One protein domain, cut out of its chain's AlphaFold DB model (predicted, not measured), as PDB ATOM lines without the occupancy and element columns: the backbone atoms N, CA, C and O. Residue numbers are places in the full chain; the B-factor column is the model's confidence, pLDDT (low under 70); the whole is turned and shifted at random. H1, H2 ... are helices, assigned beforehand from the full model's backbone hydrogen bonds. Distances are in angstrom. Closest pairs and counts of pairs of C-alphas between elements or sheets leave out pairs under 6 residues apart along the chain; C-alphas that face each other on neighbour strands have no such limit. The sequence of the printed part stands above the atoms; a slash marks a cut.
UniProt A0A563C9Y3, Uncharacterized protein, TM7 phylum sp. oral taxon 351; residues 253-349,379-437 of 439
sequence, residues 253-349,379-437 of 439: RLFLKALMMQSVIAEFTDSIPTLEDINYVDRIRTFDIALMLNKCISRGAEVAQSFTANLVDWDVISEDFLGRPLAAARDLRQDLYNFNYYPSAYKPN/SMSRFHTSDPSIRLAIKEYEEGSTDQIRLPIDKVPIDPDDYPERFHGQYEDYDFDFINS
ATOM      1  N   ARG A 253     246.208 184.222 191.219       86.81
ATOM      2  CA  ARG A 253     244.934 184.811 190.779       86.81
ATOM      3  C   ARG A 253     243.721 183.916 191.070       86.81
ATOM      4  O   ARG A 253     242.659 184.460 191.366       86.81
ATOM      5  N   LEU A 254     243.845 182.592 190.960       88.50
ATOM      6  CA  LEU A 254     242.769 181.650 191.290       88.50
ATOM      7  C   LEU A 254     242.627 181.465 192.799       88.50
ATOM      8  O   LEU A 254     241.513 181.560 193.299       88.50
ATOM      9  N   PHE A 255     243.735 181.317 193.526       93.50
ATOM     10  CA  PHE A 255     243.736 181.268 194.990       93.50
ATOM     11  C   PHE A 255     243.029 182.492 195.603       93.50
ATOM     12  O   PHE A 255     242.036 182.357 196.318       93.50
ATOM     13  N   LEU A 256     243.430 183.708 195.211       93.12
ATOM     14  CA  LEU A 256     242.772 184.938 195.668       93.12
ATOM     15  C   LEU A 256     241.318 185.059 195.178       93.12
ATOM     16  O   LEU A 256     240.491 185.669 195.856       93.12
ATOM     17  N   LYS A 257     240.973 184.475 194.019       91.81
ATOM     18  CA  LYS A 257     239.579 184.401 193.553       91.81
ATOM     19  C   LYS A 257     238.743 183.465 194.432       91.81
ATOM     20  O   LYS A 257     237.586 183.795 194.679       91.81
ATOM     21  N   ALA A 258     239.307 182.366 194.935       94.62
ATOM     22  CA  ALA A 258     238.637 181.478 195.883       94.62
ATOM     23  C   ALA A 258     238.362 182.190 197.216       94.62
ATOM     24  O   ALA A 258     237.213 182.206 197.652       94.62
ATOM     25  N   LEU A 259     239.361 182.881 197.787       95.75
ATOM     26  CA  LEU A 259     239.181 183.703 198.997       95.75
ATOM     27  C   LEU A 259     238.111 184.794 198.791       95.75
ATOM     28  O   LEU A 259     237.231 184.981 199.631       95.75
ATOM     29  N   MET A 260     238.124 185.485 197.643       91.94
ATOM     30  CA  MET A 260     237.088 186.466 197.287       91.94
ATOM     31  C   MET A 260     235.700 185.812 197.189       91.94
ATOM     32  O   MET A 260     234.728 186.367 197.690       91.94
ATOM     33  N   MET A 261     235.584 184.642 196.553       91.00
ATOM     34  CA  MET A 261     234.311 183.921 196.434       91.00
ATOM     35  C   MET A 261     233.797 183.441 197.796       91.00
ATOM     36  O   MET A 261     232.608 183.585 198.058       91.00
ATOM     37  N   GLN A 262     234.673 182.960 198.682       94.88
ATOM     38  CA  GLN A 262     234.323 182.591 200.057       94.88
ATOM     39  C   GLN A 262     233.765 183.793 200.824       94.88
ATOM     40  O   GLN A 262     232.687 183.705 201.408       94.88
ATOM     41  N   SER A 263     234.463 184.929 200.734       92.50
ATOM     42  CA  SER A 263     234.082 186.192 201.378       92.50
ATOM     43  C   SER A 263     232.735 186.719 200.880       92.50
ATOM     44  O   SER A 263     231.968 187.269 201.655       92.50
ATOM     45  N   VAL A 264     232.435 186.544 199.587       87.56
ATOM     46  CA  VAL A 264     231.161 186.961 198.982       87.56
ATOM     47  C   VAL A 264     230.013 186.027 199.356       87.56
ATOM     48  O   VAL A 264     228.925 186.507 199.652       87.56
ATOM     49  N   ILE A 265     230.232 184.709 199.332       87.94
ATOM     50  CA  ILE A 265     229.168 183.727 199.586       87.94
ATOM     51  C   ILE A 265     228.789 183.692 201.076       87.94
ATOM     52  O   ILE A 265     227.609 183.578 201.392       87.94
ATOM     53  N   ALA A 266     229.752 183.899 201.985       89.31
ATOM     54  CA  ALA A 266     229.504 183.962 203.429       89.31
ATOM     55  C   ALA A 266     228.492 185.050 203.861       89.31
ATOM     56  O   ALA A 266     227.878 184.905 204.913       89.31
ATOM     57  N   GLU A 267     228.279 186.102 203.061       84.75
ATOM     58  CA  GLU A 267     227.326 187.184 203.374       84.75
ATOM     59  C   GLU A 267     225.852 186.807 203.149       84.75
ATOM     60  O   GLU A 267     224.959 187.469 203.678       84.75
ATOM     61  N   PHE A 268     225.570 185.766 202.355       81.56
ATOM     62  CA  PHE A 268     224.200 185.370 201.997       81.56
ATOM     63  C   PHE A 268     223.887 183.885 202.235       81.56
ATOM     64  O   PHE A 268     222.801 183.431 201.872       81.56
ATOM     65  N   THR A 269     224.802 183.130 202.850       85.00
ATOM     66  CA  THR A 269     224.587 181.732 203.256       85.00
ATOM     67  C   THR A 269     224.736 181.560 204.767       85.00
ATOM     68  O   THR A 269     225.572 182.208 205.387       85.00
ATOM     69  N   ASP A 270     223.997 180.619 205.362       84.31
ATOM     70  CA  ASP A 270     224.034 180.325 206.812       84.31
ATOM     71  C   ASP A 270     225.392 179.779 207.327       84.31
ATOM     72  O   ASP A 270     225.576 179.584 208.534       84.31
ATOM     73  N   SER A 271     226.346 179.492 206.436       88.00
ATOM     74  CA  SER A 271     227.676 178.962 206.755       88.00
ATOM     75  C   SER A 271     228.771 179.619 205.915       88.00
ATOM     76  O   SER A 271     228.545 180.002 204.770       88.00
ATOM     77  N   ILE A 272     229.985 179.711 206.465       90.25
ATOM     78  CA  ILE A 272     231.170 180.095 205.685       90.25
ATOM     79  C   ILE A 272     231.476 178.945 204.709       90.25
ATOM     80  O   ILE A 272     231.567 177.801 205.165       90.25
ATOM     81  N   PRO A 273     231.647 179.206 203.399       93.56
ATOM     82  CA  PRO A 273     231.959 178.157 202.437       93.56
ATOM     83  C   PRO A 273     233.282 177.461 202.750       93.56
ATOM     84  O   PRO A 273     234.254 178.107 203.151       93.56
ATOM     85  N   THR A 274     233.341 176.156 202.506       96.12
ATOM     86  CA  THR A 274     234.584 175.387 202.653       96.12
ATOM     87  C   THR A 274     235.430 175.525 201.390       96.12
ATOM     88  O   THR A 274     234.926 175.332 200.286       96.12
ATOM     89  N   LEU A 275     236.714 175.854 201.542       95.00
ATOM     90  CA  LEU A 275     237.690 175.761 200.455       95.00
ATOM     91  C   LEU A 275     238.239 174.335 200.434       95.00
ATOM     92  O   LEU A 275     238.856 173.908 201.409       95.00
ATOM     93  N   GLU A 276     237.993 173.602 199.353       93.06
ATOM     94  CA  GLU A 276     238.417 172.205 199.214       93.06
ATOM     95  C   GLU A 276     239.353 172.047 198.015       93.06
ATOM     96  O   GLU A 276     239.180 172.714 196.994       93.06
ATOM     97  N   ASP A 277     240.363 171.187 198.158       89.25
ATOM     98  CA  ASP A 277     241.486 171.038 197.225       89.25
ATOM     99  C   ASP A 277     242.264 172.351 196.981       89.25
ATOM    100  O   ASP A 277     242.841 172.567 195.919       89.25
ATOM    101  N   ILE A 278     242.282 173.256 197.969       90.00
ATOM    102  CA  ILE A 278     243.044 174.511 197.923       90.00
ATOM    103  C   ILE A 278     244.129 174.482 198.997       90.00
ATOM    104  O   ILE A 278     243.841 174.570 200.189       90.00
ATOM    105  N   ASN A 279     245.380 174.388 198.551       85.81
ATOM    106  CA  ASN A 279     246.567 174.517 199.390       85.81
ATOM    107  C   ASN A 279     247.089 175.967 199.393       85.81
ATOM    108  O   ASN A 279     246.662 176.804 198.591       85.81
ATOM    109  N   TYR A 280     248.022 176.262 200.302       80.38
ATOM    110  CA  TYR A 280     248.783 177.514 200.285       80.38
ATOM    111  C   TYR A 280     249.585 177.638 198.976       80.38
ATOM    112  O   TYR A 280     250.037 176.630 198.438       80.38
ATOM    113  N   VAL A 281     249.761 178.866 198.478       83.56
ATOM    114  CA  VAL A 281     250.446 179.150 197.205       83.56
ATOM    115  C   VAL A 281     251.720 179.946 197.458       83.56
ATOM    116  O   VAL A 281     251.672 181.063 197.974       83.56
ATOM    117  N   ASP A 282     252.856 179.417 197.008       74.69
ATOM    118  CA  ASP A 282     254.197 179.892 197.375       74.69
ATOM    119  C   ASP A 282     254.506 181.335 196.914       74.69
ATOM    120  O   ASP A 282     255.421 181.991 197.422       74.69
ATOM    121  N   ARG A 283     253.776 181.848 195.908       81.62
ATOM    122  CA  ARG A 283     253.992 183.184 195.316       81.62
ATOM    123  C   ARG A 283     252.708 183.910 194.933       81.62
ATOM    124  O   ARG A 283     252.249 183.862 193.785       81.62
ATOM    125  N   ILE A 284     252.201 184.706 195.865       88.12
ATOM    126  CA  ILE A 284     251.090 185.630 195.632       88.12
ATOM    127  C   ILE A 284     251.632 186.986 195.149       88.12
ATOM    128  O   ILE A 284     252.587 187.526 195.701       88.12
ATOM    129  N   ARG A 285     251.061 187.537 194.067       85.31
ATOM    130  CA  ARG A 285     251.494 188.826 193.498       85.31
ATOM    131  C   ARG A 285     250.712 189.970 194.144       85.31
ATOM    132  O   ARG A 285     249.486 189.968 194.063       85.31
ATOM    133  N   THR A 286     251.399 190.995 194.651       87.75
ATOM    134  CA  THR A 286     250.806 192.214 195.249       87.75
ATOM    135  C   THR A 286     249.698 192.826 194.384       87.75
ATOM    136  O   THR A 286     248.635 193.186 194.882       87.75
ATOM    137  N   PHE A 287     249.903 192.863 193.062       86.25
ATOM    138  CA  PHE A 287     248.906 193.338 192.097       86.25
ATOM    139  C   PHE A 287     247.601 192.524 192.106       86.25
ATOM    140  O   PHE A 287     246.527 193.108 191.989       86.25
ATOM    141  N   ASP A 288     247.663 191.194 192.243       84.25
ATOM    142  CA  ASP A 288     246.448 190.373 192.287       84.25
ATOM    143  C   ASP A 288     245.700 190.570 193.613       84.25
ATOM    144  O   ASP A 288     244.469 190.606 193.602       84.25
ATOM    145  N   ILE A 289     246.422 190.756 194.731       90.94
ATOM    146  CA  ILE A 289     245.820 191.082 196.037       90.94
ATOM    147  C   ILE A 289     245.064 192.409 195.923       90.94
ATOM    148  O   ILE A 289     243.868 192.455 196.201       90.94
ATOM    149  N   ALA A 290     245.721 193.460 195.421       87.38
ATOM    150  CA  ALA A 290     245.112 194.774 195.214       87.38
ATOM    151  C   ALA A 290     243.902 194.722 194.261       87.38
ATOM    152  O   ALA A 290     242.861 195.326 194.527       87.38
ATOM    153  N   LEU A 291     243.992 193.947 193.173       83.88
ATOM    154  CA  LEU A 291     242.900 193.767 192.217       83.88
ATOM    155  C   LEU A 291     241.681 193.060 192.833       83.88
ATOM    156  O   LEU A 291     240.546 193.456 192.552       83.88
ATOM    157  N   MET A 292     241.884 192.025 193.655       86.00
ATOM    158  CA  MET A 292     240.781 191.338 194.337       86.00
ATOM    159  C   MET A 292     240.236 192.158 195.510       86.00
ATOM    160  O   MET A 292     239.019 192.218 195.682       86.00
ATOM    161  N   LEU A 293     241.083 192.883 196.243       91.50
ATOM    162  CA  LEU A 293     240.650 193.799 197.299       91.50
ATOM    163  C   LEU A 293     239.786 194.934 196.731       91.50
ATOM    164  O   LEU A 293     238.702 195.182 197.249       91.50
ATOM    165  N   ASN A 294     240.174 195.538 195.600       86.19
ATOM    166  CA  ASN A 294     239.352 196.536 194.903       86.19
ATOM    167  C   ASN A 294     237.972 195.973 194.498       86.19
ATOM    168  O   ASN A 294     236.953 196.658 194.599       86.19
ATOM    169  N   LYS A 295     237.909 194.692 194.100       82.12
ATOM    170  CA  LYS A 295     236.644 193.987 193.821       82.12
ATOM    171  C   LYS A 295     235.809 193.707 195.072       82.12
ATOM    172  O   LYS A 295     234.585 193.672 194.944       82.12
ATOM    173  N   CYS A 296     236.424 193.504 196.235       85.25
ATOM    174  CA  CYS A 296     235.717 193.310 197.504       85.25
ATOM    175  C   CYS A 296     235.178 194.637 198.051       85.25
ATOM    176  O   CYS A 296     233.994 194.728 198.357       85.25
ATOM    177  N   ILE A 297     236.000 195.692 198.044       83.25
ATOM    178  CA  ILE A 297     235.596 197.072 198.366       83.25
ATOM    179  C   ILE A 297     234.420 197.504 197.472       83.25
ATOM    180  O   ILE A 297     233.438 198.051 197.957       83.25
ATOM    181  N   SER A 298     234.447 197.155 196.181       77.25
ATOM    182  CA  SER A 298     233.342 197.395 195.235       77.25
ATOM    183  C   SER A 298     232.030 196.632 195.515       77.25
ATOM    184  O   SER A 298     231.082 196.787 194.744       77.25
ATOM    185  N   ARG A 299     231.979 195.754 196.527       75.75
ATOM    186  CA  ARG A 299     230.796 194.947 196.893       75.75
ATOM    187  C   ARG A 299     230.180 195.357 198.227       75.75
ATOM    188  O   ARG A 299     228.967 195.231 198.376       75.75
ATOM    189  N   GLY A 300     230.992 195.840 199.161       78.94
ATOM    190  CA  GLY A 300     230.554 196.302 200.474       78.94
ATOM    191  C   GLY A 300     231.656 196.165 201.520       78.94
ATOM    192  O   GLY A 300     232.650 195.461 201.318       78.94
ATOM    193  N   ALA A 301     231.476 196.844 202.647       83.44
ATOM    194  CA  ALA A 301     232.399 196.814 203.769       83.44
ATOM    195  C   ALA A 301     232.526 195.416 204.378       83.44
ATOM    196  O   ALA A 301     233.615 195.013 204.776       83.44
ATOM    197  N   GLU A 302     231.427 194.674 204.438       84.75
ATOM    198  CA  GLU A 302     231.321 193.336 205.010       84.75
ATOM    199  C   GLU A 302     232.184 192.337 204.213       84.75
ATOM    200  O   GLU A 302     233.128 191.754 204.750       84.75
ATOM    201  N   VAL A 303     231.991 192.281 202.886       86.88
ATOM    202  CA  VAL A 303     232.810 191.476 201.959       86.88
ATOM    203  C   VAL A 303     234.296 191.854 202.034       86.88
ATOM    204  O   VAL A 303     235.158 190.978 201.991       86.88
ATOM    205  N   ALA A 304     234.624 193.146 202.137       90.38
ATOM    206  CA  ALA A 304     236.010 193.616 202.202       90.38
ATOM    207  C   ALA A 304     236.701 193.296 203.545       90.38
ATOM    208  O   ALA A 304     237.883 192.937 203.561       90.38
ATOM    209  N   GLN A 305     235.970 193.364 204.662       93.38
ATOM    210  CA  GLN A 305     236.431 192.902 205.977       93.38
ATOM    211  C   GLN A 305     236.643 191.380 205.987       93.38
ATOM    212  O   GLN A 305     237.700 190.919 206.406       93.38
ATOM    213  N   SER A 306     235.682 190.608 205.467       93.12
ATOM    214  CA  SER A 306     235.784 189.148 205.340       93.12
ATOM    215  C   SER A 306     236.981 188.743 204.468       93.12
ATOM    216  O   SER A 306     237.793 187.912 204.866       93.12
ATOM    217  N   PHE A 307     237.187 189.418 203.332       96.00
ATOM    218  CA  PHE A 307     238.335 189.163 202.461       96.00
ATOM    219  C   PHE A 307     239.678 189.499 203.118       96.00
ATOM    220  O   PHE A 307     240.615 188.717 202.997       96.00
ATOM    221  N   THR A 308     239.788 190.615 203.849       96.69
ATOM    222  CA  THR A 308     241.029 190.926 204.586       96.69
ATOM    223  C   THR A 308     241.278 189.984 205.758       96.69
ATOM    224  O   THR A 308     242.429 189.628 205.987       96.69
ATOM    225  N   ALA A 309     240.237 189.510 206.449       95.88
ATOM    226  CA  ALA A 309     240.377 188.454 207.450       95.88
ATOM    227  C   ALA A 309     240.884 187.145 206.825       95.88
ATOM    228  O   ALA A 309     241.877 186.600 207.294       95.88
ATOM    229  N   ASN A 310     240.307 186.717 205.698       95.44
ATOM    230  CA  ASN A 310     240.780 185.546 204.957       95.44
ATOM    231  C   ASN A 310     242.239 185.707 204.478       95.44
ATOM    232  O   ASN A 310     243.005 184.753 204.529       95.44
ATOM    233  N   LEU A 311     242.669 186.900 204.049       96.06
ATOM    234  CA  LEU A 311     244.077 187.138 203.696       96.06
ATOM    235  C   LEU A 311     245.027 187.021 204.902       96.06
ATOM    236  O   LEU A 311     246.156 186.571 204.725       96.06
ATOM    237  N   VAL A 312     244.592 187.405 206.105       96.00
ATOM    238  CA  VAL A 312     245.375 187.241 207.343       96.00
ATOM    239  C   VAL A 312     245.404 185.778 207.793       96.00
ATOM    240  O   VAL A 312     246.477 185.254 208.076       96.00
ATOM    241  N   ASP A 313     244.259 185.091 207.797       94.31
ATOM    242  CA  ASP A 313     244.151 183.683 208.213       94.31
ATOM    243  C   ASP A 313     244.994 182.735 207.333       94.31
ATOM    244  O   ASP A 313     245.426 181.675 207.791       94.31
ATOM    245  N   TRP A 314     245.254 183.128 206.081       94.06
ATOM    246  CA  TRP A 314     246.119 182.421 205.128       94.06
ATOM    247  C   TRP A 314     247.572 182.951 205.068       94.06
ATOM    248  O   TRP A 314     248.304 182.571 204.156       94.06
ATOM    249  N   ASP A 315     247.997 183.810 206.007       93.88
ATOM    250  CA  ASP A 315     249.351 184.408 206.099       93.88
ATOM    251  C   ASP A 315     249.792 185.165 204.820       93.88
ATOM    252  O   ASP A 315     250.962 185.199 204.442       93.88
ATOM    253  N   VAL A 316     248.831 185.776 204.113       93.44
ATOM    254  CA  VAL A 316     249.058 186.527 202.859       93.44
ATOM    255  C   VAL A 316     249.402 187.996 203.126       93.44
ATOM    256  O   VAL A 316     250.125 188.613 202.342       93.44
ATOM    257  N   ILE A 317     248.869 188.572 204.211       93.94
ATOM    258  CA  ILE A 317     249.119 189.949 204.672       93.94
ATOM    259  C   ILE A 317     249.269 189.981 206.203       93.94
ATOM    260  O   ILE A 317     248.808 189.071 206.885       93.94
ATOM    261  N   SER A 318     249.874 191.044 206.754       93.50
ATOM    262  CA  SER A 318     250.062 191.196 208.212       93.50
ATOM    263  C   SER A 318     248.743 191.157 208.996       93.50
ATOM    264  O   SER A 318     247.759 191.775 208.583       93.50
ATOM    265  N   GLU A 319     248.766 190.554 210.192       93.69
ATOM    266  CA  GLU A 319     247.681 190.612 211.190       93.69
ATOM    267  C   GLU A 319     247.225 192.054 211.502       93.69
ATOM    268  O   GLU A 319     246.065 192.273 211.854       93.69
ATOM    269  N   ASP A 320     248.094 193.056 211.311       91.25
ATOM    270  CA  ASP A 320     247.775 194.488 211.464       91.25
ATOM    271  C   ASP A 320     246.635 194.976 210.543       91.25
ATOM    272  O   ASP A 320     246.045 196.036 210.791       91.25
ATOM    273  N   PHE A 321     246.324 194.212 209.488       93.56
ATOM    274  CA  PHE A 321     245.274 194.475 208.503       93.56
ATOM    275  C   PHE A 321     243.994 193.646 208.705       93.56
ATOM    276  O   PHE A 321     243.078 193.730 207.882       93.56
ATOM    277  N   LEU A 322     243.891 192.864 209.787       92.50
ATOM    278  CA  LEU A 322     242.731 192.018 210.087       92.50
ATOM    279  C   LEU A 322     241.428 192.837 210.133       92.50
ATOM    280  O   LEU A 322     241.203 193.623 211.054       92.50
ATOM    281  N   GLY A 323     240.565 192.650 209.129       88.56
ATOM    282  CA  GLY A 323     239.317 193.404 208.981       88.56
ATOM    283  C   GLY A 323     239.507 194.895 208.666       88.56
ATOM    284  O   GLY A 323     238.608 195.687 208.943       88.56
ATOM    285  N   ARG A 324     240.663 195.301 208.120       92.31
ATOM    286  CA  ARG A 324     241.009 196.702 207.801       92.31
ATOM    287  C   ARG A 324     241.283 196.895 206.300       92.31
ATOM    288  O   ARG A 324     242.438 197.052 205.889       92.31
ATOM    289  N   PRO A 325     240.241 196.830 205.451       93.19
ATOM    290  CA  PRO A 325     240.384 196.869 203.998       93.19
ATOM    291  C   PRO A 325     240.919 198.190 203.443       93.19
ATOM    292  O   PRO A 325     241.633 198.144 202.442       93.19
ATOM    293  N   LEU A 326     240.631 199.348 204.050       91.56
ATOM    294  CA  LEU A 326     241.177 200.623 203.570       91.56
ATOM    295  C   LEU A 326     242.663 200.759 203.917       91.56
ATOM    296  O   LEU A 326     243.448 201.186 203.068       91.56
ATOM    297  N   ALA A 327     243.064 200.336 205.121       91.69
ATOM    298  CA  ALA A 327     244.472 200.286 205.513       91.69
ATOM    299  C   ALA A 327     245.277 199.331 204.611       91.69
ATOM    300  O   ALA A 327     246.299 199.733 204.057       91.69
ATOM    301  N   ALA A 328     244.773 198.110 204.386       93.38
ATOM    302  CA  ALA A 328     245.391 197.139 203.480       93.38
ATOM    303  C   ALA A 328     245.484 197.670 202.039       93.38
ATOM    304  O   ALA A 328     246.506 197.510 201.373       93.38
ATOM    305  N   ALA A 329     244.436 198.340 201.549       91.81
ATOM    306  CA  ALA A 329     244.428 198.912 200.208       91.81
ATOM    307  C   ALA A 329     245.466 200.034 200.045       91.81
ATOM    308  O   ALA A 329     246.147 200.088 199.017       91.81
ATOM    309  N   ARG A 330     245.612 200.901 201.061       90.06
ATOM    310  CA  ARG A 330     246.617 201.974 201.088       90.06
ATOM    311  C   ARG A 330     248.040 201.417 201.153       90.06
ATOM    312  O   ARG A 330     248.898 201.929 200.442       90.06
ATOM    313  N   ASP A 331     248.288 200.382 201.952       91.56
ATOM    314  CA  ASP A 331     249.592 199.708 202.038       91.56
ATOM    315  C   ASP A 331     249.993 199.090 200.687       91.56
ATOM    316  O   ASP A 331     250.976 199.507 200.076       91.56
ATOM    317  N   LEU A 332     249.131 198.232 200.125       90.19
ATOM    318  CA  LEU A 332     249.333 197.598 198.814       90.19
ATOM    319  C   LEU A 332     249.544 198.606 197.671       90.19
ATOM    320  O   LEU A 332     250.211 198.289 196.686       90.19
ATOM    321  N   ARG A 333     248.975 199.817 197.766       88.69
ATOM    322  CA  ARG A 333     249.186 200.891 196.782       88.69
ATOM    323  C   ARG A 333     250.635 201.392 196.775       88.69
ATOM    324  O   ARG A 333     251.124 201.733 195.699       88.69
ATOM    325  N   GLN A 334     251.324 201.438 197.919       86.94
ATOM    326  CA  GLN A 334     252.690 201.982 198.017       86.94
ATOM    327  C   GLN A 334     253.683 201.207 197.133       86.94
ATOM    328  O   GLN A 334     254.580 201.805 196.536       86.94
ATOM    329  N   ASP A 335     253.455 199.904 196.963       83.00
ATOM    330  CA  ASP A 335     254.243 199.020 196.096       83.00
ATOM    331  C   ASP A 335     253.819 199.046 194.608       83.00
ATOM    332  O   ASP A 335     254.473 198.436 193.754       83.00
ATOM    333  N   LEU A 336     252.731 199.741 194.250       82.56
ATOM    334  CA  LEU A 336     252.087 199.658 192.933       82.56
ATOM    335  C   LEU A 336     252.041 201.010 192.198       82.56
ATOM    336  O   LEU A 336     251.002 201.659 192.097       82.56
ATOM    337  N   TYR A 337     253.157 201.359 191.549       64.62
ATOM    338  CA  TYR A 337     253.397 202.630 190.833       64.62
ATOM    339  C   TYR A 337     252.302 203.109 189.847       64.62
ATOM    340  O   TYR A 337     252.252 204.289 189.524       64.62
ATOM    341  N   ASN A 338     251.443 202.218 189.334       75.81
ATOM    342  CA  ASN A 338     250.388 202.538 188.358       75.81
ATOM    343  C   ASN A 338     249.009 201.942 188.728       75.81
ATOM    344  O   ASN A 338     248.181 201.733 187.841       75.81
ATOM    345  N   PHE A 339     248.759 201.624 190.003       78.25
ATOM    346  CA  PHE A 339     247.465 201.105 190.458       78.25
ATOM    347  C   PHE A 339     246.702 202.165 191.256       78.25
ATOM    348  O   PHE A 339     247.244 202.785 192.166       78.25
ATOM    349  N   ASN A 340     245.419 202.337 190.944       79.12
ATOM    350  CA  ASN A 340     244.483 203.094 191.768       79.12
ATOM    351  C   ASN A 340     243.283 202.199 192.076       79.12
ATOM    352  O   ASN A 340     242.858 201.409 191.227       79.12
ATOM    353  N   TYR A 341     242.721 202.361 193.267       79.69
ATOM    354  CA  TYR A 341     241.435 201.771 193.622       79.69
ATOM    355  C   TYR A 341     240.318 202.639 193.046       79.69
ATOM    356  O   TYR A 341     240.454 203.860 192.974       79.69
ATOM    357  N   TYR A 342     239.220 202.022 192.618       73.56
ATOM    358  CA  TYR A 342     238.137 202.717 191.925       73.56
ATOM    359  C   TYR A 342     236.783 202.164 192.369       73.56
ATOM    360  O   TYR A 342     236.656 200.940 192.475       73.56
ATOM    361  N   PRO A 343     235.755 203.015 192.555       65.44
ATOM    362  CA  PRO A 343     234.395 202.533 192.735       65.44
ATOM    363  C   PRO A 343     233.939 201.760 191.495       65.44
ATOM    364  O   PRO A 343     234.326 202.075 190.368       65.44
ATOM    365  N   SER A 344     233.041 200.797 191.693       50.12
ATOM    366  CA  SER A 344     232.423 200.002 190.620       50.12
ATOM    367  C   SER A 344     231.732 200.840 189.539       50.12
ATOM    368  O   SER A 344     231.559 200.366 188.424       50.12
ATOM    369  N   ALA A 345     231.369 202.090 189.844       40.03
ATOM    370  CA  ALA A 345     230.749 203.036 188.920       40.03
ATOM    371  C   ALA A 345     231.720 204.076 188.311       40.03
ATOM    372  O   ALA A 345     231.260 205.059 187.726       40.03
ATOM    373  N   TYR A 346     233.044 203.917 188.458       35.12
ATOM    374  CA  TYR A 346     234.012 204.938 188.042       35.12
ATOM    375  C   TYR A 346     233.949 205.246 186.538       35.12
ATOM    376  O   TYR A 346     234.324 204.434 185.691       35.12
ATOM    377  N   LYS A 347     233.552 206.478 186.208       35.91
ATOM    378  CA  LYS A 347     233.662 207.035 184.857       35.91
ATOM    379  C   LYS A 347     234.859 207.989 184.802       35.91
ATOM    380  O   LYS A 347     234.902 208.922 185.605       35.91
ATOM    381  N   PRO A 348     235.796 207.845 183.846       33.53
ATOM    382  CA  PRO A 348     236.799 208.878 183.616       33.53
ATOM    383  C   PRO A 348     236.085 210.172 183.199       33.53
ATOM    384  O   PRO A 348     235.402 210.213 182.173       33.53
ATOM    385  N   ASN A 349     236.216 211.225 184.012       34.19
ATOM    386  CA  ASN A 349     235.532 212.501 183.796       34.19
ATOM    387  C   ASN A 349     235.894 213.102 182.429       34.19
ATOM    388  O   ASN A 349     237.016 213.569 182.227       34.19
ATOM    389  N   SER A 379     227.273 206.503 173.285       30.84
ATOM    390  CA  SER A 379     226.570 205.526 174.123       30.84
ATOM    391  C   SER A 379     227.141 205.401 175.541       30.84
ATOM    392  O   SER A 379     226.362 205.128 176.444       30.84
ATOM    393  N   MET A 380     228.430 205.685 175.781       30.88
ATOM    394  CA  MET A 380     229.022 205.700 177.133       30.88
ATOM    395  C   MET A 380     228.607 206.912 177.990       30.88
ATOM    396  O   MET A 380     228.692 206.872 179.223       30.88
ATOM    397  N   SER A 381     228.141 207.999 177.360       28.38
ATOM    398  CA  SER A 381     227.718 209.229 178.060       28.38
ATOM    399  C   SER A 381     226.385 209.076 178.803       28.38
ATOM    400  O   SER A 381     226.004 209.923 179.614       28.38
ATOM    401  N   ARG A 382     225.654 207.989 178.537       30.09
ATOM    402  CA  ARG A 382     224.389 207.630 179.180       30.09
ATOM    403  C   ARG A 382     224.486 206.187 179.654       30.09
ATOM    404  O   ARG A 382     225.285 205.423 179.143       30.09
ATOM    405  N   PHE A 383     223.649 205.844 180.626       29.42
ATOM    406  CA  PHE A 383     223.584 204.527 181.264       29.42
ATOM    407  C   PHE A 383     224.735 204.244 182.251       29.42
ATOM    408  O   PHE A 383     225.909 204.139 181.915       29.42
ATOM    409  N   HIS A 384     224.367 204.165 183.528       36.66
ATOM    410  CA  HIS A 384     224.206 202.836 184.107       36.66
ATOM    411  C   HIS A 384     222.783 202.393 183.744       36.66
ATOM    412  O   HIS A 384     221.868 203.214 183.845       36.66
ATOM    413  N   THR A 385     222.626 201.163 183.247       40.19
ATOM    414  CA  THR A 385     221.341 200.439 183.156       40.19
ATOM    415  C   THR A 385     220.102 201.269 182.763       40.19
ATOM    416  O   THR A 385     219.297 201.688 183.595       40.19
ATOM    417  N   SER A 386     219.890 201.435 181.450       35.94
ATOM    418  CA  SER A 386     218.656 201.986 180.849       35.94
ATOM    419  C   SER A 386     217.390 201.258 181.295       35.94
ATOM    420  O   SER A 386     216.303 201.836 181.305       35.94
ATOM    421  N   ASP A 387     217.539 199.963 181.561       38.31
ATOM    422  CA  ASP A 387     216.459 199.013 181.746       38.31
ATOM    423  C   ASP A 387     216.091 198.904 183.237       38.31
ATOM    424  O   ASP A 387     216.931 198.486 184.044       38.31
ATOM    425  N   PRO A 388     214.850 199.253 183.636       38.00
ATOM    426  CA  PRO A 388     214.392 199.107 185.016       38.00
ATOM    427  C   PRO A 388     214.512 197.675 185.550       38.00
ATOM    428  O   PRO A 388     214.657 197.505 186.756       38.00
ATOM    429  N   SER A 389     214.479 196.668 184.673       36.12
ATOM    430  CA  SER A 389     214.586 195.246 185.022       36.12
ATOM    431  C   SER A 389     216.006 194.887 185.460       36.12
ATOM    432  O   SER A 389     216.191 194.215 186.469       36.12
ATOM    433  N   ILE A 390     217.018 195.399 184.747       37.22
ATOM    434  CA  ILE A 390     218.430 195.207 185.114       37.22
ATOM    435  C   ILE A 390     218.756 196.033 186.366       37.22
ATOM    436  O   ILE A 390     219.453 195.550 187.255       37.22
ATOM    437  N   ARG A 391     218.188 197.246 186.501       42.50
ATOM    438  CA  ARG A 391     218.283 198.003 187.762       42.50
ATOM    439  C   ARG A 391     217.704 197.218 188.930       42.50
ATOM    440  O   ARG A 391     218.348 197.193 189.964       42.50
ATOM    441  N   LEU A 392     216.546 196.571 188.778       40.66
ATOM    442  CA  LEU A 392     215.929 195.786 189.852       40.66
ATOM    443  C   LEU A 392     216.831 194.633 190.322       40.66
ATOM    444  O   LEU A 392     216.967 194.444 191.524       40.66
ATOM    445  N   ALA A 393     217.474 193.923 189.390       37.75
ATOM    446  CA  ALA A 393     218.362 192.804 189.705       37.75
ATOM    447  C   ALA A 393     219.701 193.243 190.341       37.75
ATOM    448  O   ALA A 393     220.227 192.542 191.196       37.75
ATOM    449  N   ILE A 394     220.233 194.418 189.977       39.12
ATOM    450  CA  ILE A 394     221.447 194.989 190.598       39.12
ATOM    451  C   ILE A 394     221.135 195.684 191.940       39.12
ATOM    452  O   ILE A 394     221.992 195.754 192.819       39.12
ATOM    453  N   LYS A 395     219.895 196.158 192.141       41.16
ATOM    454  CA  LYS A 395     219.440 196.847 193.364       41.16
ATOM    455  C   LYS A 395     219.568 195.994 194.634       41.16
ATOM    456  O   LYS A 395     219.566 196.550 195.727       41.16
ATOM    457  N   GLU A 396     219.746 194.680 194.507       42.31
ATOM    458  CA  GLU A 396     220.118 193.791 195.616       42.31
ATOM    459  C   GLU A 396     221.389 194.289 196.362       42.31
ATOM    460  O   GLU A 396     221.486 194.098 197.570       42.31
ATOM    461  N   TYR A 397     222.295 195.038 195.706       38.59
ATOM    462  CA  TYR A 397     223.436 195.735 196.342       38.59
ATOM    463  C   TYR A 397     223.105 197.110 196.970       38.59
ATOM    464  O   TYR A 397     223.888 197.623 197.773       38.59
ATOM    465  N   GLU A 398     221.985 197.741 196.597       35.28
ATOM    466  CA  GLU A 398     221.591 199.094 197.037       35.28
ATOM    467  C   GLU A 398     220.681 199.087 198.286       35.28
ATOM    468  O   GLU A 398     220.536 200.122 198.937       35.28
ATOM    469  N   GLU A 399     220.061 197.954 198.650       31.03
ATOM    470  CA  GLU A 399     219.112 197.849 199.783       31.03
ATOM    471  C   GLU A 399     219.762 197.550 201.153       31.03
ATOM    472  O   GLU A 399     219.121 197.019 202.062       31.03
ATOM    473  N   GLY A 400     221.013 197.973 201.351       32.97
ATOM    474  CA  GLY A 400     221.606 198.088 202.687       32.97
ATOM    475  C   GLY A 400     220.902 199.155 203.542       32.97
ATOM    476  O   GLY A 400     220.372 200.145 203.024       32.97
ATOM    477  N   SER A 401     220.890 198.987 204.872       30.03
ATOM    478  CA  SER A 401     220.246 199.967 205.762       30.03
ATOM    479  C   SER A 401     220.900 201.344 205.637       30.03
ATOM    480  O   SER A 401     222.084 201.518 205.911       30.03
ATOM    481  N   THR A 402     220.103 202.358 205.294       33.03
ATOM    482  CA  THR A 402     220.546 203.759 205.203       33.03
ATOM    483  C   THR A 402     220.491 204.496 206.550       33.03
ATOM    484  O   THR A 402     220.380 205.726 206.577       33.03
ATOM    485  N   ASP A 403     220.622 203.771 207.669       29.03
ATOM    486  CA  ASP A 403     220.786 204.323 209.024       29.03
ATOM    487  C   ASP A 403     222.190 204.937 209.207       29.03
ATOM    488  O   ASP A 403     223.057 204.472 209.945       29.03
ATOM    489  N   GLN A 404     222.394 206.043 208.491       36.38
ATOM    490  CA  GLN A 404     223.638 206.792 208.385       36.38
ATOM    491  C   GLN A 404     224.135 207.301 209.746       36.38
ATOM    492  O   GLN A 404     223.639 208.309 210.265       36.38
ATOM    493  N   ILE A 405     225.249 206.751 210.234       31.30
ATOM    494  CA  ILE A 405     226.169 207.532 211.070       31.30
ATOM    495  C   ILE A 405     226.977 208.435 210.132       31.30
ATOM    496  O   ILE A 405     228.107 208.132 209.760       31.30
ATOM    497  N   ARG A 406     226.399 209.583 209.748       33.25
ATOM    498  CA  ARG A 406     227.187 210.663 209.137       33.25
ATOM    499  C   ARG A 406     228.190 211.168 210.167       33.25
ATOM    500  O   ARG A 406     227.824 211.950 211.049       33.25
ATOM    501  N   LEU A 407     229.447 210.751 210.050       34.81
ATOM    502  CA  LEU A 407     230.532 211.411 210.763       34.81
ATOM    503  C   LEU A 407     230.596 212.879 210.295       34.81
ATOM    504  O   LEU A 407     230.557 213.142 209.091       34.81
ATOM    505  N   PRO A 408     230.633 213.864 211.213       32.59
ATOM    506  CA  PRO A 408     230.796 215.258 210.827       32.59
ATOM    507  C   PRO A 408     232.123 215.457 210.091       32.59
ATOM    508  O   PRO A 408     233.173 215.079 210.606       32.59
ATOM    509  N   ILE A 409     232.061 216.115 208.931       39.50
ATOM    510  CA  ILE A 409     233.200 216.397 208.034       39.50
ATOM    511  C   ILE A 409     234.359 217.118 208.762       39.50
ATOM    512  O   ILE A 409     235.517 216.980 208.385       39.50
ATOM    513  N   ASP A 410     234.074 217.801 209.873       39.88
ATOM    514  CA  ASP A 410     235.055 218.495 210.721       39.88
ATOM    515  C   ASP A 410     235.906 217.566 211.630       39.88
ATOM    516  O   ASP A 410     236.542 218.046 212.573       39.88
ATOM    517  N   LYS A 411     235.888 216.239 211.417       39.88
ATOM    518  CA  LYS A 411     236.654 215.245 212.201       39.88
ATOM    519  C   LYS A 411     237.223 214.079 211.377       39.88
ATOM    520  O   LYS A 411     237.174 212.936 211.825       39.88
ATOM    521  N   VAL A 412     237.805 214.357 210.214       40.25
ATOM    522  CA  VAL A 412     238.788 213.426 209.629       40.25
ATOM    523  C   VAL A 412     240.089 213.563 210.441       40.25
ATOM    524  O   VAL A 412     240.568 214.692 210.590       40.25
ATOM    525  N   PRO A 413     240.635 212.487 211.038       39.75
ATOM    526  CA  PRO A 413     241.934 212.541 211.703       39.75
ATOM    527  C   PRO A 413     243.043 212.941 210.725       39.75
ATOM    528  O   PRO A 413     242.985 212.636 209.541       39.75
ATOM    529  N   ILE A 414     244.048 213.658 211.229       46.00
ATOM    530  CA  ILE A 414     245.186 214.165 210.432       46.00
ATOM    531  C   ILE A 414     246.305 213.101 210.342       46.00
ATOM    532  O   ILE A 414     247.362 213.348 209.773       46.00
ATOM    533  N   ASP A 415     246.069 211.920 210.911       51.38
ATOM    534  CA  ASP A 415     246.963 210.769 210.876       51.38
ATOM    535  C   ASP A 415     246.335 209.687 209.973       51.38
ATOM    536  O   ASP A 415     245.189 209.302 210.234       51.38
ATOM    537  N   PRO A 416     247.006 209.228 208.897       48.88
ATOM    538  CA  PRO A 416     246.461 208.201 208.008       48.88
ATOM    539  C   PRO A 416     246.231 206.849 208.703       48.88
ATOM    540  O   PRO A 416     245.396 206.080 208.226       48.88
ATOM    541  N   ASP A 417     246.880 206.577 209.843       54.62
ATOM    542  CA  ASP A 417     246.643 205.361 210.636       54.62
ATOM    543  C   ASP A 417     245.295 205.380 211.395       54.62
ATOM    544  O   ASP A 417     244.770 204.321 211.749       54.62
ATOM    545  N   ASP A 418     244.709 206.568 211.611       61.50
ATOM    546  CA  ASP A 418     243.462 206.796 212.364       61.50
ATOM    547  C   ASP A 418     242.200 206.857 211.463       61.50
ATOM    548  O   ASP A 418     241.109 207.197 211.940       61.50
ATOM    549  N   TYR A 419     242.297 206.562 210.157       72.56
ATOM    550  CA  TYR A 419     241.128 206.615 209.266       72.56
ATOM    551  C   TYR A 419     240.047 205.598 209.693       72.56
ATOM    552  O   TYR A 419     240.351 204.417 209.888       72.56
ATOM    553  N   PRO A 420     238.772 206.010 209.842       78.94
ATOM    554  CA  PRO A 420     237.719 205.120 210.314       78.94
ATOM    555  C   PRO A 420     237.316 204.105 209.237       78.94
ATOM    556  O   PRO A 420     236.624 204.448 208.280       78.94
ATOM    557  N   GLU A 421     237.698 202.843 209.433       84.38
ATOM    558  CA  GLU A 421     237.199 201.719 208.634       84.38
ATOM    559  C   GLU A 421     235.663 201.637 208.686       84.38
ATOM    560  O   GLU A 421     235.028 201.862 209.726       84.38
ATOM    561  N   ARG A 422     235.051 201.297 207.546       80.62
ATOM    562  CA  ARG A 422     233.605 201.065 207.463       80.62
ATOM    563  C   ARG A 422     233.270 199.676 207.981       80.62
ATOM    564  O   ARG A 422     233.895 198.704 207.583       80.62
ATOM    565  N   PHE A 423     232.230 199.591 208.807       74.81
ATOM    566  CA  PHE A 423     231.722 198.316 209.320       74.81
ATOM    567  C   PHE A 423     230.595 197.714 208.474       74.81
ATOM    568  O   PHE A 423     230.387 196.509 208.549       74.81
ATOM    569  N   HIS A 424     229.851 198.533 207.720       78.50
ATOM    570  CA  HIS A 424     228.711 198.089 206.913       78.50
ATOM    571  C   HIS A 424     228.476 198.980 205.686       78.50
ATOM    572  O   HIS A 424     228.796 200.174 205.712       78.50
ATOM    573  N   GLY A 425     227.842 198.418 204.656       74.62
ATOM    574  CA  GLY A 425     227.396 199.132 203.459       74.62
ATOM    575  C   GLY A 425     228.513 199.474 202.467       74.62
ATOM    576  O   GLY A 425     229.629 198.970 202.545       74.62
ATOM    577  N   GLN A 426     228.200 200.326 201.489       78.81
ATOM    578  CA  GLN A 426     229.125 200.662 200.399       78.81
ATOM    579  C   GLN A 426     230.182 201.697 200.810       78.81
ATOM    580  O   GLN A 426     229.967 202.491 201.729       78.81
ATOM    581  N   TYR A 427     231.309 201.708 200.097       75.25
ATOM    582  CA  TYR A 427     232.316 202.772 200.149       75.25
ATOM    583  C   TYR A 427     231.940 203.918 199.200       75.25
ATOM    584  O   TYR A 427     231.281 203.703 198.183       75.25
ATOM    585  N   GLU A 428     232.354 205.138 199.530       77.12
ATOM    586  CA  GLU A 428     232.060 206.364 198.780       77.12
ATOM    587  C   GLU A 428     233.356 206.927 198.172       77.12
ATOM    588  O   GLU A 428     234.458 206.529 198.553       77.12
ATOM    589  N   ASP A 429     233.246 207.903 197.266       73.19
ATOM    590  CA  ASP A 429     234.395 208.517 196.574       73.19
ATOM    591  C   ASP A 429     235.528 208.947 197.531       73.19
ATOM    592  O   ASP A 429     236.702 208.766 197.223       73.19
ATOM    593  N   TYR A 430     235.188 209.440 198.728       78.06
ATOM    594  CA  TYR A 430     236.166 209.914 199.714       78.06
ATOM    595  C   TYR A 430     236.970 208.792 200.406       78.06
ATOM    596  O   TYR A 430     238.033 209.065 200.970       78.06
ATOM    597  N   ASP A 431     236.495 207.541 200.379       82.12
ATOM    598  CA  ASP A 431     237.275 206.373 200.806       82.12
ATOM    599  C   ASP A 431     238.309 206.016 199.724       82.12
ATOM    600  O   ASP A 431     239.476 205.772 200.029       82.12
ATOM    601  N   PHE A 432     237.918 206.073 198.444       80.75
ATOM    602  CA  PHE A 432     238.833 205.864 197.315       80.75
ATOM    603  C   PHE A 432     239.877 206.982 197.201       80.75
ATOM    604  O   PHE A 432     241.045 206.688 196.959       80.75
ATOM    605  N   ASP A 433     239.499 208.243 197.427       81.50
ATOM    606  CA  ASP A 433     240.440 209.368 197.495       81.50
ATOM    607  C   ASP A 433     241.460 209.182 198.631       81.50
ATOM    608  O   ASP A 433     242.644 209.453 198.439       81.50
ATOM    609  N   PHE A 434     241.033 208.667 199.794       84.81
ATOM    610  CA  PHE A 434     241.934 208.353 200.908       84.81
ATOM    611  C   PHE A 434     242.895 207.202 200.585       84.81
ATOM    612  O   PHE A 434     244.091 207.318 200.856       84.81
ATOM    613  N   ILE A 435     242.414 206.109 199.983       85.88
ATOM    614  CA  ILE A 435     243.301 205.026 199.533       85.88
ATOM    615  C   ILE A 435     244.315 205.570 198.515       85.88
ATOM    616  O   ILE A 435     245.485 205.199 198.550       85.88
ATOM    617  N   ASN A 436     243.871 206.442 197.604       82.56
ATOM    618  CA  ASN A 436     244.663 206.912 196.471       82.56
ATOM    619  C   ASN A 436     245.519 208.167 196.736       82.56
ATOM    620  O   ASN A 436     246.252 208.589 195.839       82.56
ATOM    621  N   SER A 437     245.461 208.775 197.922       80.00
ATOM    622  CA  SER A 437     246.288 209.942 198.250       80.00
ATOM    623  C   SER A 437     247.767 209.565 198.397       80.00
ATOM    624  O   SER A 437     248.091 208.623 199.119       80.00
TER     625      SER A 437
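This is residues 253 to 349 and 379 to 437 of the 439 residues of an uncharacterized protein of TM7 phylum sp. oral taxon 351 (UniProt A0A563C9Y3). What shape does this domain make? The helical hairpin of H2 and H3 is the core, with H1 packed on one side of it, H4 on the other and H6 farther out on H4, while long loops run round this group and residues 386 to 393, of which 388 to 393 belong to H5, stick out. What is printed, and in what order? The printed part has 156 residues, with six named helices in the order H1 to H6 and no named strand; the class is all helix, though 66 of the 156 residues are in named elements, under half. How large is it? It is compact, with a radius of gyration of the C-alphas of 16.6 A and spans of 44 by 41 by 33 A.

How does H1, residues 253 to 265, stand to the hairpin of H2, residues 286 to 297, and H3, residues 301 to 313? H1 touches H2 at a shallow tilt of 18 degrees, the same way, closest at the C-alphas of Arg 253 and Asp 288, 6.0 A apart. With residues 259 to 264 alone, H1 touches H3 at a steep tilt of 50 degrees, opposite ways; the C-alphas of Ser 263 and Ser 306 are closest, 5.2 A apart. H2 and H3 touch at a shallow tilt of 34 degrees, only just short of steep, opposite ways, with the closest C-alphas, of Cys 296 and Ala 304, 4.7 A apart. What follows in H4, residues 325 to 334, H5, residues 388 to 397, and H6, residues 429 to 436? H4 touches H2, with the closest C-alphas, of Ala 290 and Leu 332, 6.2 A apart, and H3, with those of Ala 304 and Pro 325, 5.7 A apart. H6 touches H4 at a steep tilt of 41 degrees, the same way, with the closest C-alphas, of Arg 330 and Ile 435, 4.8 A apart; H5 touches no helix. Do the backbones pair O i to N i+4? Every such pair is within hydrogen-bond range in H1, H2, H3 and H6, against 5 of 6 in H4 and 4 of 6 in H5.

Where does H1 begin? C-alpha 253 is at (244.934, 184.811, 190.779), and H1 is 18.1 A long from first to last C-alpha. How long are the others? H2 measures 16.3 A, H3 18.2 A, H4 14.6 A, H5 14.9 A and H6 10.4 A. Where does H6 end? C-alpha 436 is at (244.663, 206.912, 196.471).

Is the printed part cut? Residues 350 to 378 are not printed, and C-alphas 349 and 379 are 14.9 A apart. Which links are long? Those from H1 to H2, H3 to H4 and H5 to H6. Where is confidence low? Residue 337, residues 343 to 349 and residues 379 to 418 have pLDDT under 70.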